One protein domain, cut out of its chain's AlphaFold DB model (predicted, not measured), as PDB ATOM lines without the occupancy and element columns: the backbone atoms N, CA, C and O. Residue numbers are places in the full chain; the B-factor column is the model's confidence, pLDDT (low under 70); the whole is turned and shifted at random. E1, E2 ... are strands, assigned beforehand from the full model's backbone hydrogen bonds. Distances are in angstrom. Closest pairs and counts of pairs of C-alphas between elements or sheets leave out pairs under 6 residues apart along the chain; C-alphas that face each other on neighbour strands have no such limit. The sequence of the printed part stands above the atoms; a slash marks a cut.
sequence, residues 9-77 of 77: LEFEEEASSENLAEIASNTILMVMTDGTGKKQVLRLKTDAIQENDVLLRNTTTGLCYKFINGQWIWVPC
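This is residues 9 to 77 of the 77 residues of an uncharacterized protein of Candidatus Competibacteraceae bacterium (UniProt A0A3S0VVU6). A flat, loose row of three parts: a loop stretch with no named element, residues 9 to 26, at one end, the two-strand hairpin E1 and E2 in the middle, and a small sheet of E3, E4 and E5 at the other end. The 69 printed residues have five named strands, E1 to E5 in chain order, and no named helix; the class is all strand, with 31 residues, under half, in named elements. Both sheets, E1 - E2 and E3 - E4 - E5, are antiparallel. The whole is only just loose, close to compact, with a radius of gyration of the C-alphas of 13.6 A and spans of 33 by 31 by 13 A.

Start at C-alpha 9, (79.657, 80.078, 90.587), and pass residues 9 to 26 to reach E1, residues 27 to 33, 19.4 A long, from C-alpha 27 at (92.765, 85.081, 94.657). Next come E2, residues 39 to 45, 19.8 A, and E3, residues 54 to 58, 10.7 A. E4, residues 63 to 68, spans 14.0 A, and E5, residues 71 to 76, 15.4 A, ending at C-alpha 76, (107.784, 64.331, 89.221).

Look first at the hairpin E1 and E2, antiparallel at 158 degrees: C-alphas 33 and 39 face each other at 4.3 A, and N 30 and O 42 are 2.9 A apart, within hydrogen-bond range. E2 and E3 are apart. E3, E4 and E5 form a meander, each strand the antiparallel neighbour of the one before. In the hairpin E3 and E4, at 160 degrees, C-alphas 57 and 64 face each other at 4.5 A; find N 55 and O 65 at 2.9 A. In the hairpin E4 and E5, at 145 degrees, C-alphas 65 and 74 face each other at 4.5 A; find N 64 and O 75 at 2.7 A. E3 and E5 are edge strands.

The C-alphas farthest apart are those of Ala 21 and Gly 62, 36.5 A. The printed part has no cut and no long link; E2 to E3 is short, the others tight. In this predicted model, look for pLDDT under 70 at residue 10 and residues 12 to 16.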
ATOM      1  N   LEU A   9      79.228  81.165  91.461       72.44
ATOM      2  CA  LEU A   9      79.657  80.078  90.587       72.44
ATOM      3  C   LEU A   9      79.127  78.754  91.151       72.44
ATOM      4  O   LEU A   9      79.462  78.378  92.276       72.44
ATOM      5  N   GLU A  10      78.287  78.075  90.373       66.06
ATOM      6  CA  GLU A  10      77.670  76.797  90.735       66.06
ATOM      7  C   GLU A  10      78.269  75.660  89.902       66.06
ATOM      8  O   GLU A  10      78.562  75.824  88.715       66.06
ATOM      9  N   PHE A  11      78.449  74.499  90.527       71.88
ATOM     10  CA  PHE A  11      78.962  73.298  89.877       71.88
ATOM     11  C   PHE A  11      77.906  72.197  89.953       71.88
ATOM     12  O   PHE A  11      77.367  71.927  91.024       71.88
ATOM     13  N   GLU A  12      77.609  71.564  88.816       63.19
ATOM     14  CA  GLU A  12      76.680  70.431  88.764       63.19
ATOM     15  C   GLU A  12      77.276  69.209  89.489       63.19
ATOM     16  O   GLU A  12      78.429  68.845  89.214       63.19
ATOM     17  N   GLU A  13      76.439  68.625  90.364       55.28
ATOM     18  CA  GLU A  13      76.637  67.526  91.336       55.28
ATOM     19  C   GLU A  13      77.331  67.910  92.670       55.28
ATOM     20  O   GLU A  13      78.495  68.296  92.701       55.28
ATOM     21  N   GLU A  14      76.586  67.787  93.790       55.78
ATOM     22  CA  GLU A  14      77.036  67.967  95.196       55.78
ATOM     23  C   GLU A  14      77.726  69.327  95.481       55.78
ATOM     24  O   GLU A  14      78.842  69.410  95.997       55.78
ATOM     25  N   ALA A  15      77.026  70.404  95.108       53.91
ATOM     26  CA  ALA A  15      77.492  71.781  94.945       53.91
ATOM     27  C   ALA A  15      78.324  72.380  96.102       53.91
ATOM     28  O   ALA A  15      77.793  72.967  97.047       53.91
ATOM     29  N   SER A  16      79.652  72.387  95.954       65.94
ATOM     30  CA  SER A  16      80.449  73.502  96.476       65.94
ATOM     31  C   SER A  16      80.111  74.736  95.636       65.94
ATOM     32  O   SER A  16      80.411  74.736  94.446       65.94
ATOM     33  N   SER A  17      79.473  75.758  96.201       73.44
ATOM     34  CA  SER A  17      79.241  77.038  95.518       73.44
ATOM     35  C   SER A  17      80.194  78.109  96.039       73.44
ATOM     36  O   SER A  17      80.575  78.120  97.210       73.44
ATOM     37  N   GLU A  18      80.602  79.013  95.152       82.19
ATOM     38  CA  GLU A  18      81.532  80.094  95.476       82.19
ATOM     39  C   GLU A  18      80.859  81.447  95.235       82.19
ATOM     40  O   GLU A  18      80.423  81.745  94.120       82.19
ATOM     41  N   ASN A  19      80.775  82.275  96.282       85.25
ATOM     42  CA  ASN A  19      80.304  83.653  96.165       85.25
ATOM     43  C   ASN A  19      81.444  84.534  95.645       85.25
ATOM     44  O   ASN A  19      82.354  84.890  96.394       85.25
ATOM     45  N   LEU A  20      81.380  84.924  94.373       82.88
ATOM     46  CA  LEU A  20      82.443  85.699  93.735       82.88
ATOM     47  C   LEU A  20      82.581  87.110  94.319       82.88
ATOM     48  O   LEU A  20      83.653  87.701  94.223       82.88
ATOM     49  N   ALA A  21      81.535  87.642  94.959       85.06
ATOM     50  CA  ALA A  21      81.594  88.946  95.620       85.06
ATOM     51  C   ALA A  21      82.445  88.932  96.904       85.06
ATOM     52  O   ALA A  21      82.882  89.987  97.362       85.06
ATOM     53  N   GLU A  22      82.688  87.755  97.485       85.31
ATOM     54  CA  GLU A  22      83.484  87.578  98.707       85.31
ATOM     55  C   GLU A  22      84.944  87.201  98.418       85.31
ATOM     56  O   GLU A  22      85.746  87.018  99.339       85.31
ATOM     57  N   ILE A  23      85.311  87.077  97.142       85.25
ATOM     58  CA  ILE A  23      86.657  86.694  96.732       85.25
ATOM     59  C   ILE A  23      87.533  87.939  96.650       85.25
ATOM     60  O   ILE A  23      87.248  88.887  95.919       85.25
ATOM     61  N   ALA A  24      88.638  87.924  97.396       88.56
ATOM     62  CA  ALA A  24      89.631  88.985  97.330       88.56
ATOM     63  C   ALA A  24      90.303  89.012  95.947       88.56
ATOM     64  O   ALA A  24      90.578  87.962  95.365       88.56
ATOM     65  N   SER A  25      90.627  90.205  95.447       85.31
ATOM     66  CA  SER A  25      91.203  90.413  94.108       85.31
ATOM     67  C   SER A  25      92.526  89.676  93.856       85.31
ATOM     68  O   SER A  25      92.872  89.423  92.708       85.31
ATOM     69  N   ASN A  26      93.252  89.301  94.910       87.50
ATOM     70  CA  ASN A  26      94.497  88.528  94.884       87.50
ATOM     71  C   ASN A  26      94.263  87.009  95.038       87.50
ATOM     72  O   ASN A  26      95.077  86.300  95.636       87.50
ATOM     73  N   THR A  27      93.131  86.499  94.546       88.44
ATOM     74  CA  THR A  27      92.765  85.081  94.657       88.44
ATOM     75  C   THR A  27      92.617  84.441  93.283       88.44
ATOM     76  O   THR A  27      91.860  84.919  92.443       88.44
ATOM     77  N   ILE A  28      93.290  83.310  93.076       85.12
ATOM     78  CA  ILE A  28      93.031  82.395  91.963       85.12
ATOM     79  C   ILE A  28      92.057  81.324  92.453       85.12
ATOM     80  O   ILE A  28      92.321  80.646  93.449       85.12
ATOM     81  N   LEU A  29      90.946  81.159  91.738       87.25
ATOM     82  CA  LEU A  29      90.073  79.999  91.887       87.25
ATOM     83  C   LEU A  29      90.538  78.887  90.953       87.25
ATOM     84  O   LEU A  29      90.589  79.073  89.738       87.25
ATOM     85  N   MET A  30      90.845  77.724  91.517       83.94
ATOM     86  CA  MET A  30      91.174  76.531  90.746       83.94
ATOM     87  C   MET A  30      90.078  75.492  90.908       83.94
ATOM     88  O   MET A  30      89.808  75.041  92.018       83.94
ATOM     89  N   VAL A  31      89.471  75.099  89.793       85.19
ATOM     90  CA  VAL A  31      88.493  74.012  89.752       85.19
ATOM     91  C   VAL A  31      89.216  72.748  89.335       85.19
ATOM     92  O   VAL A  31      89.894  72.716  88.309       85.19
ATOM     93  N   MET A  32      89.069  71.708  90.136       79.94
ATOM     94  CA  MET A  32      89.701  70.420  89.909       79.94
ATOM     95  C   MET A  32      88.659  69.326  89.960       79.94
ATOM     96  O   MET A  32      87.620  69.474  90.597       79.94
ATOM     97  N   THR A  33      88.958  68.205  89.324       81.44
ATOM     98  CA  THR A  33      88.126  67.009  89.376       81.44
ATOM     99  C   THR A  33      89.022  65.830  89.696       81.44
ATOM    100  O   THR A  33      90.086  65.683  89.091       81.44
ATOM    101  N   ASP A  34      88.641  65.026  90.685       76.06
ATOM    102  CA  ASP A  34      89.378  63.805  90.995       76.06
ATOM    103  C   ASP A  34      89.051  62.671  90.007       76.06
ATOM    104  O   ASP A  34      88.215  62.807  89.111       76.06
ATOM    105  N   GLY A  35      89.721  61.526  90.165       74.12
ATOM    106  CA  GLY A  35      89.517  60.362  89.295       74.12
ATOM    107  C   GLY A  35      88.119  59.736  89.373       74.12
ATOM    108  O   GLY A  35      87.825  58.846  88.580       74.12
ATOM    109  N   THR A  36      87.269  60.175  90.306       81.94
ATOM    110  CA  THR A  36      85.880  59.719  90.460       81.94
ATOM    111  C   THR A  36      84.857  60.712  89.909       81.94
ATOM    112  O   THR A  36      83.666  60.423  89.934       81.94
ATOM    113  N   GLY A  37      85.302  61.861  89.386       78.06
ATOM    114  CA  GLY A  37      84.414  62.910  88.881       78.06
ATOM    115  C   GLY A  37      84.025  63.954  89.930       78.06
ATOM    116  O   GLY A  37      83.344  64.925  89.599       78.06
ATOM    117  N   LYS A  38      84.493  63.823  91.179       79.50
ATOM    118  CA  LYS A  38      84.180  64.786  92.234       79.50
ATOM    119  C   LYS A  38      84.950  66.081  92.006       79.50
ATOM    120  O   LYS A  38      86.186  66.096  91.990       79.50
ATOM    121  N   LYS A  39      84.208  67.178  91.854       79.44
ATOM    122  CA  LYS A  39      84.768  68.519  91.687       79.44
ATOM    123  C   LYS A  39      85.175  69.108  93.037       79.44
ATOM    124  O   LYS A  39      84.517  68.886  94.050       79.44
ATOM    125  N   GLN A  40      86.266  69.862  93.049       79.38
ATOM    126  CA  GLN A  40      86.715  70.653  94.191       79.38
ATOM    127  C   GLN A  40      87.168  72.022  93.702       79.38
ATOM    128  O   GLN A  40      87.807  72.125  92.653       79.38
ATOM    129  N   VAL A  41      86.864  73.060  94.477       84.00
ATOM    130  CA  VAL A  41      87.350  74.415  94.221       84.00
ATOM    131  C   VAL A  41      88.378  74.785  95.278       84.00
ATOM    132  O   VAL A  41      88.114  74.688  96.474       84.00
ATOM    133  N   LEU A  42      89.557  75.213  94.837       83.06
ATOM    134  CA  LEU A  42      90.609  75.728  95.703       83.06
ATOM    135  C   LEU A  42      90.717  77.244  95.556       83.06
ATOM    136  O   LEU A  42      90.755  77.765  94.440       83.06
ATOM    137  N   ARG A  43      90.829  77.937  96.693       87.31
ATOM    138  CA  ARG A  43      91.146  79.369  96.763       87.31
ATOM    139  C   ARG A  43      92.632  79.544  97.033       87.31
ATOM    140  O   ARG A  43      93.104  79.216  98.121       87.31
ATOM    141  N   LEU A  44      93.359  80.084  96.064       86.19
ATOM    142  CA  LEU A  44      94.799  80.296  96.166       86.19
ATOM    143  C   LEU A  44      95.086  81.781  96.267       86.19
ATOM    144  O   LEU A  44      94.779  82.536  95.347       86.19
ATOM    145  N   LYS A  45      95.681  82.205  97.380       87.44
ATOM    146  CA  LYS A  45      96.130  83.588  97.547       87.44
ATOM    147  C   LYS A  45      97.428  83.770  96.774       87.44
ATOM    148  O   LYS A  45      98.418  83.126  97.109       87.44
ATOM    149  N   THR A  46      97.434  84.645  95.773       81.38
ATOM    150  CA  THR A  46      98.601  84.872  94.905       81.38
ATOM    151  C   THR A  46      99.822  85.326  95.685       81.38
ATOM    152  O   THR A  46     100.929  84.908  95.379       81.38
ATOM    153  N   ASP A  47      99.613  86.099  96.748       85.56
ATOM    154  CA  ASP A  47     100.696  86.631  97.582       85.56
ATOM    155  C   ASP A  47     101.362  85.555  98.452       85.56
ATOM    156  O   ASP A  47     102.439  85.773  99.000       85.56
ATOM    157  N   ALA A  48     100.707  84.401  98.610       83.94
ATOM    158  CA  ALA A  48     101.228  83.270  99.363       83.94
ATOM    159  C   ALA A  48     101.919  82.229  98.469       83.94
ATOM    160  O   ALA A  48     102.524  81.312  99.014       83.94
ATOM    161  N   ILE A  49     101.821  82.351  97.138       86.56
ATOM    162  CA  ILE A  49     102.419  81.406  96.190       86.56
ATOM    163  C   ILE A  49     103.885  81.779  95.965       86.56
ATOM    164  O   ILE A  49     104.198  82.871  95.489       86.56
ATOM    165  N   GLN A  50     104.780  80.851  96.285       89.62
ATOM    166  CA  GLN A  50     106.217  80.948  96.062       89.62
ATOM    167  C   GLN A  50     106.669  80.037  94.916       89.62
ATOM    168  O   GLN A  50     106.005  79.073  94.527       89.62
ATOM    169  N   GLU A  51     107.835  80.349  94.354       89.94
ATOM    170  CA  GLU A  51     108.483  79.499  93.357       89.94
ATOM    171  C   GLU A  51     108.753  78.100  93.944       89.94
ATOM    172  O   GLU A  51     109.301  77.968  95.037       89.94
ATOM    173  N   ASN A  52     108.419  77.057  93.181       88.25
ATOM    174  CA  ASN A  52     108.435  75.636  93.550       88.25
ATOM    175  C   ASN A  52     107.373  75.174  94.559       88.25
ATOM    176  O   ASN A  52     107.424  74.009  94.975       88.25
ATOM    177  N   ASP A  53     106.390  76.009  94.902       89.88
ATOM    178  CA  ASP A  53     105.279  75.571  95.745       89.88
ATOM    179  C   ASP A  53     104.508  74.424  95.095       89.88
ATOM    180  O   ASP A  53     104.150  74.464  93.914       89.88
ATOM    181  N   VAL A  54     104.246  73.388  95.893       89.12
ATOM    182  CA  VAL A  54     103.447  72.235  95.484       89.12
ATOM    183  C   VAL A  54     101.997  72.511  95.823       89.12
ATOM    184  O   VAL A  54     101.619  72.548  96.992       89.12
ATOM    185  N   LEU A  55     101.179  72.640  94.789       86.31
ATOM    186  CA  LEU A  55      99.752  72.847  94.952       86.31
ATOM    187  C   LEU A  55      98.992  71.526  95.063       86.31
ATOM    188  O   LEU A  55      98.084  71.389  95.877       86.31
ATOM    189  N   LEU A  56      99.371  70.545  94.241       86.88
ATOM    190  CA  LEU A  56      98.737  69.229  94.207       86.88
ATOM    191  C   LEU A  56      99.780  68.138  94.127       86.88
ATOM    192  O   LEU A  56     100.792  68.275  93.441       86.88
ATOM    193  N   ARG A  57      99.468  67.010  94.758       88.00
ATOM    194  CA  ARG A  57     100.221  65.771  94.621       88.00
ATOM    195  C   ARG A  57      99.298  64.671  94.124       88.00
ATOM    196  O   ARG A  57      98.371  64.270  94.820       88.00
ATOM    197  N   ASN A  58      99.585  64.161  92.937       86.12
ATOM    198  CA  ASN A  58      98.963  62.965  92.402       86.12
ATOM    199  C   ASN A  58      99.754  61.743  92.887       86.12
ATOM    200  O   ASN A  58     100.822  61.419  92.368       86.12
ATOM    201  N   THR A  59      99.238  61.069  93.912       86.00
ATOM    202  CA  THR A  59      99.884  59.896  94.522       86.00
ATOM    203  C   THR A  59      99.882  58.665  93.615       86.00
ATOM    204  O   THR A  59     100.733  57.800  93.790       86.00
ATOM    205  N   THR A  60      98.982  58.601  92.630       86.44
ATOM    206  CA  THR A  60      98.891  57.493  91.670       86.44
ATOM    207  C   THR A  60      99.996  57.554  90.619       86.44
ATOM    208  O   THR A  60     100.592  56.534  90.292       86.44
ATOM    209  N   THR A  61     100.272  58.743  90.077       88.19
ATOM    210  CA  THR A  61     101.289  58.940  89.026       88.19
ATOM    211  C   THR A  61     102.648  59.375  89.572       88.19
ATOM    212  O   THR A  61     103.629  59.364  88.836       88.19
ATOM    213  N   GLY A  62     102.716  59.775  90.846       91.00
ATOM    214  CA  GLY A  62     103.919  60.356  91.440       91.00
ATOM    215  C   GLY A  62     104.207  61.782  90.962       91.00
ATOM    216  O   GLY A  62     105.329  62.251  91.116       91.00
ATOM    217  N   LEU A  63     103.226  62.475  90.374       92.81
ATOM    218  CA  LEU A  63     103.389  63.835  89.855       92.81
ATOM    219  C   LEU A  63     102.913  64.897  90.853       92.81
ATOM    220  O   LEU A  63     101.931  64.718  91.574       92.81
ATOM    221  N   CYS A  64     103.594  66.033  90.850       93.12
ATOM    222  CA  CYS A  64     103.323  67.219  91.640       93.12
ATOM    223  C   CYS A  64     103.001  68.385  90.699       93.12
ATOM    224  O   CYS A  64     103.735  68.627  89.742       93.12
ATOM    225  N   TYR A  65     101.929  69.121  90.980       90.50
ATOM    226  CA  TYR A  65     101.602  70.359  90.276       90.50
ATOM    227  C   TYR A  65     102.289  71.519  90.990       90.50
ATOM    228  O   TYR A  65     101.922  71.844  92.122       90.50
ATOM    229  N   LYS A  66     103.329  72.075  90.365       92.56
ATOM    230  CA  LYS A  66     104.209  73.088  90.959       92.56
ATOM    231  C   LYS A  66     104.174  74.400  90.197       92.56
ATOM    232  O   LYS A  66     103.999  74.388  88.979       92.56
ATOM    233  N   PHE A  67     104.403  75.503  90.900       90.25
ATOM    234  CA  PHE A  67     104.653  76.798  90.271       90.25
ATOM    235  C   PHE A  67     106.136  76.923  89.920       90.25
ATOM    236  O   PHE A  67     106.978  76.958  90.812       90.25
ATOM    237  N   ILE A  68     106.464  76.913  88.629       91.81
ATOM    238  CA  ILE A  68     107.837  76.957  88.120       91.81
ATOM    239  C   ILE A  68     107.910  77.991  86.997       91.81
ATOM    240  O   ILE A  68     107.173  77.898  86.014       91.81
ATOM    241  N   ASN A  69     108.817  78.960  87.115       90.88
ATOM    242  CA  ASN A  69     109.053  80.027  86.137       90.88
ATOM    243  C   ASN A  69     107.769  80.768  85.721       90.88
ATOM    244  O   ASN A  69     107.551  81.053  84.541       90.88
ATOM    245  N   GLY A  70     106.890  81.058  86.681       84.56
ATOM    246  CA  GLY A  70     105.634  81.759  86.405       84.56
ATOM    247  C   GLY A  70     104.522  80.883  85.817       84.56
ATOM    248  O   GLY A  70     103.485  81.410  85.415       84.56
ATOM    249  N   GLN A  71     104.717  79.564  85.736       87.81
ATOM    250  CA  GLN A  71     103.757  78.626  85.158       87.81
ATOM    251  C   GLN A  71     103.462  77.474  86.110       87.81
ATOM    252  O   GLN A  71     104.332  77.001  86.833       87.81
ATOM    253  N   TRP A  72     102.229  76.977  86.077       87.88
ATOM    254  CA  TRP A  72     101.873  75.764  86.799       87.88
ATOM    255  C   TRP A  72     102.143  74.525  85.943       87.88
ATOM    256  O   TRP A  72     101.550  74.364  84.873       87.88
ATOM    257  N   ILE A  73     103.026  73.645  86.412       92.69
ATOM    258  CA  ILE A  73     103.546  72.509  85.643       92.69
ATOM    259  C   ILE A  73     103.433  71.222  86.462       92.69
ATOM    260  O   ILE A  73     103.749  71.196  87.651       92.69
ATOM    261  N   TRP A  74     103.007  70.134  85.816       92.25
ATOM    262  CA  TRP A  74     103.117  68.790  86.380       92.25
ATOM    263  C   TRP A  74     104.544  68.272  86.212       92.25
ATOM    264  O   TRP A  74     105.016  68.086  85.093       92.25
ATOM    265  N   VAL A  75     105.220  68.019  87.325       95.56
ATOM    266  CA  VAL A  75     106.576  67.462  87.367       95.56
ATOM    267  C   VAL A  75     106.613  66.266  88.312       95.56
ATOM    268  O   VAL A  75     105.756  66.181  89.187       95.56
ATOM    269  N   PRO A  76     107.577  65.342  88.192       95.25
ATOM    270  CA  PRO A  76     107.784  64.331  89.221       95.25
ATOM    271  C   PRO A  76     107.910  64.969  90.610       95.25
ATOM    272  O   PRO A  76     108.612  65.973  90.789       95.25
ATOM    273  N   CYS A  77     107.182  64.403  91.570       86.50
ATOM    274  CA  CYS A  77     107.526  64.539  92.975       86.50
ATOM    275  C   CYS A  77     108.813  63.728  93.232       86.50
ATOM    276  O   CYS A  77     109.604  64.206  94.062       86.50
TER     277      CYS A  77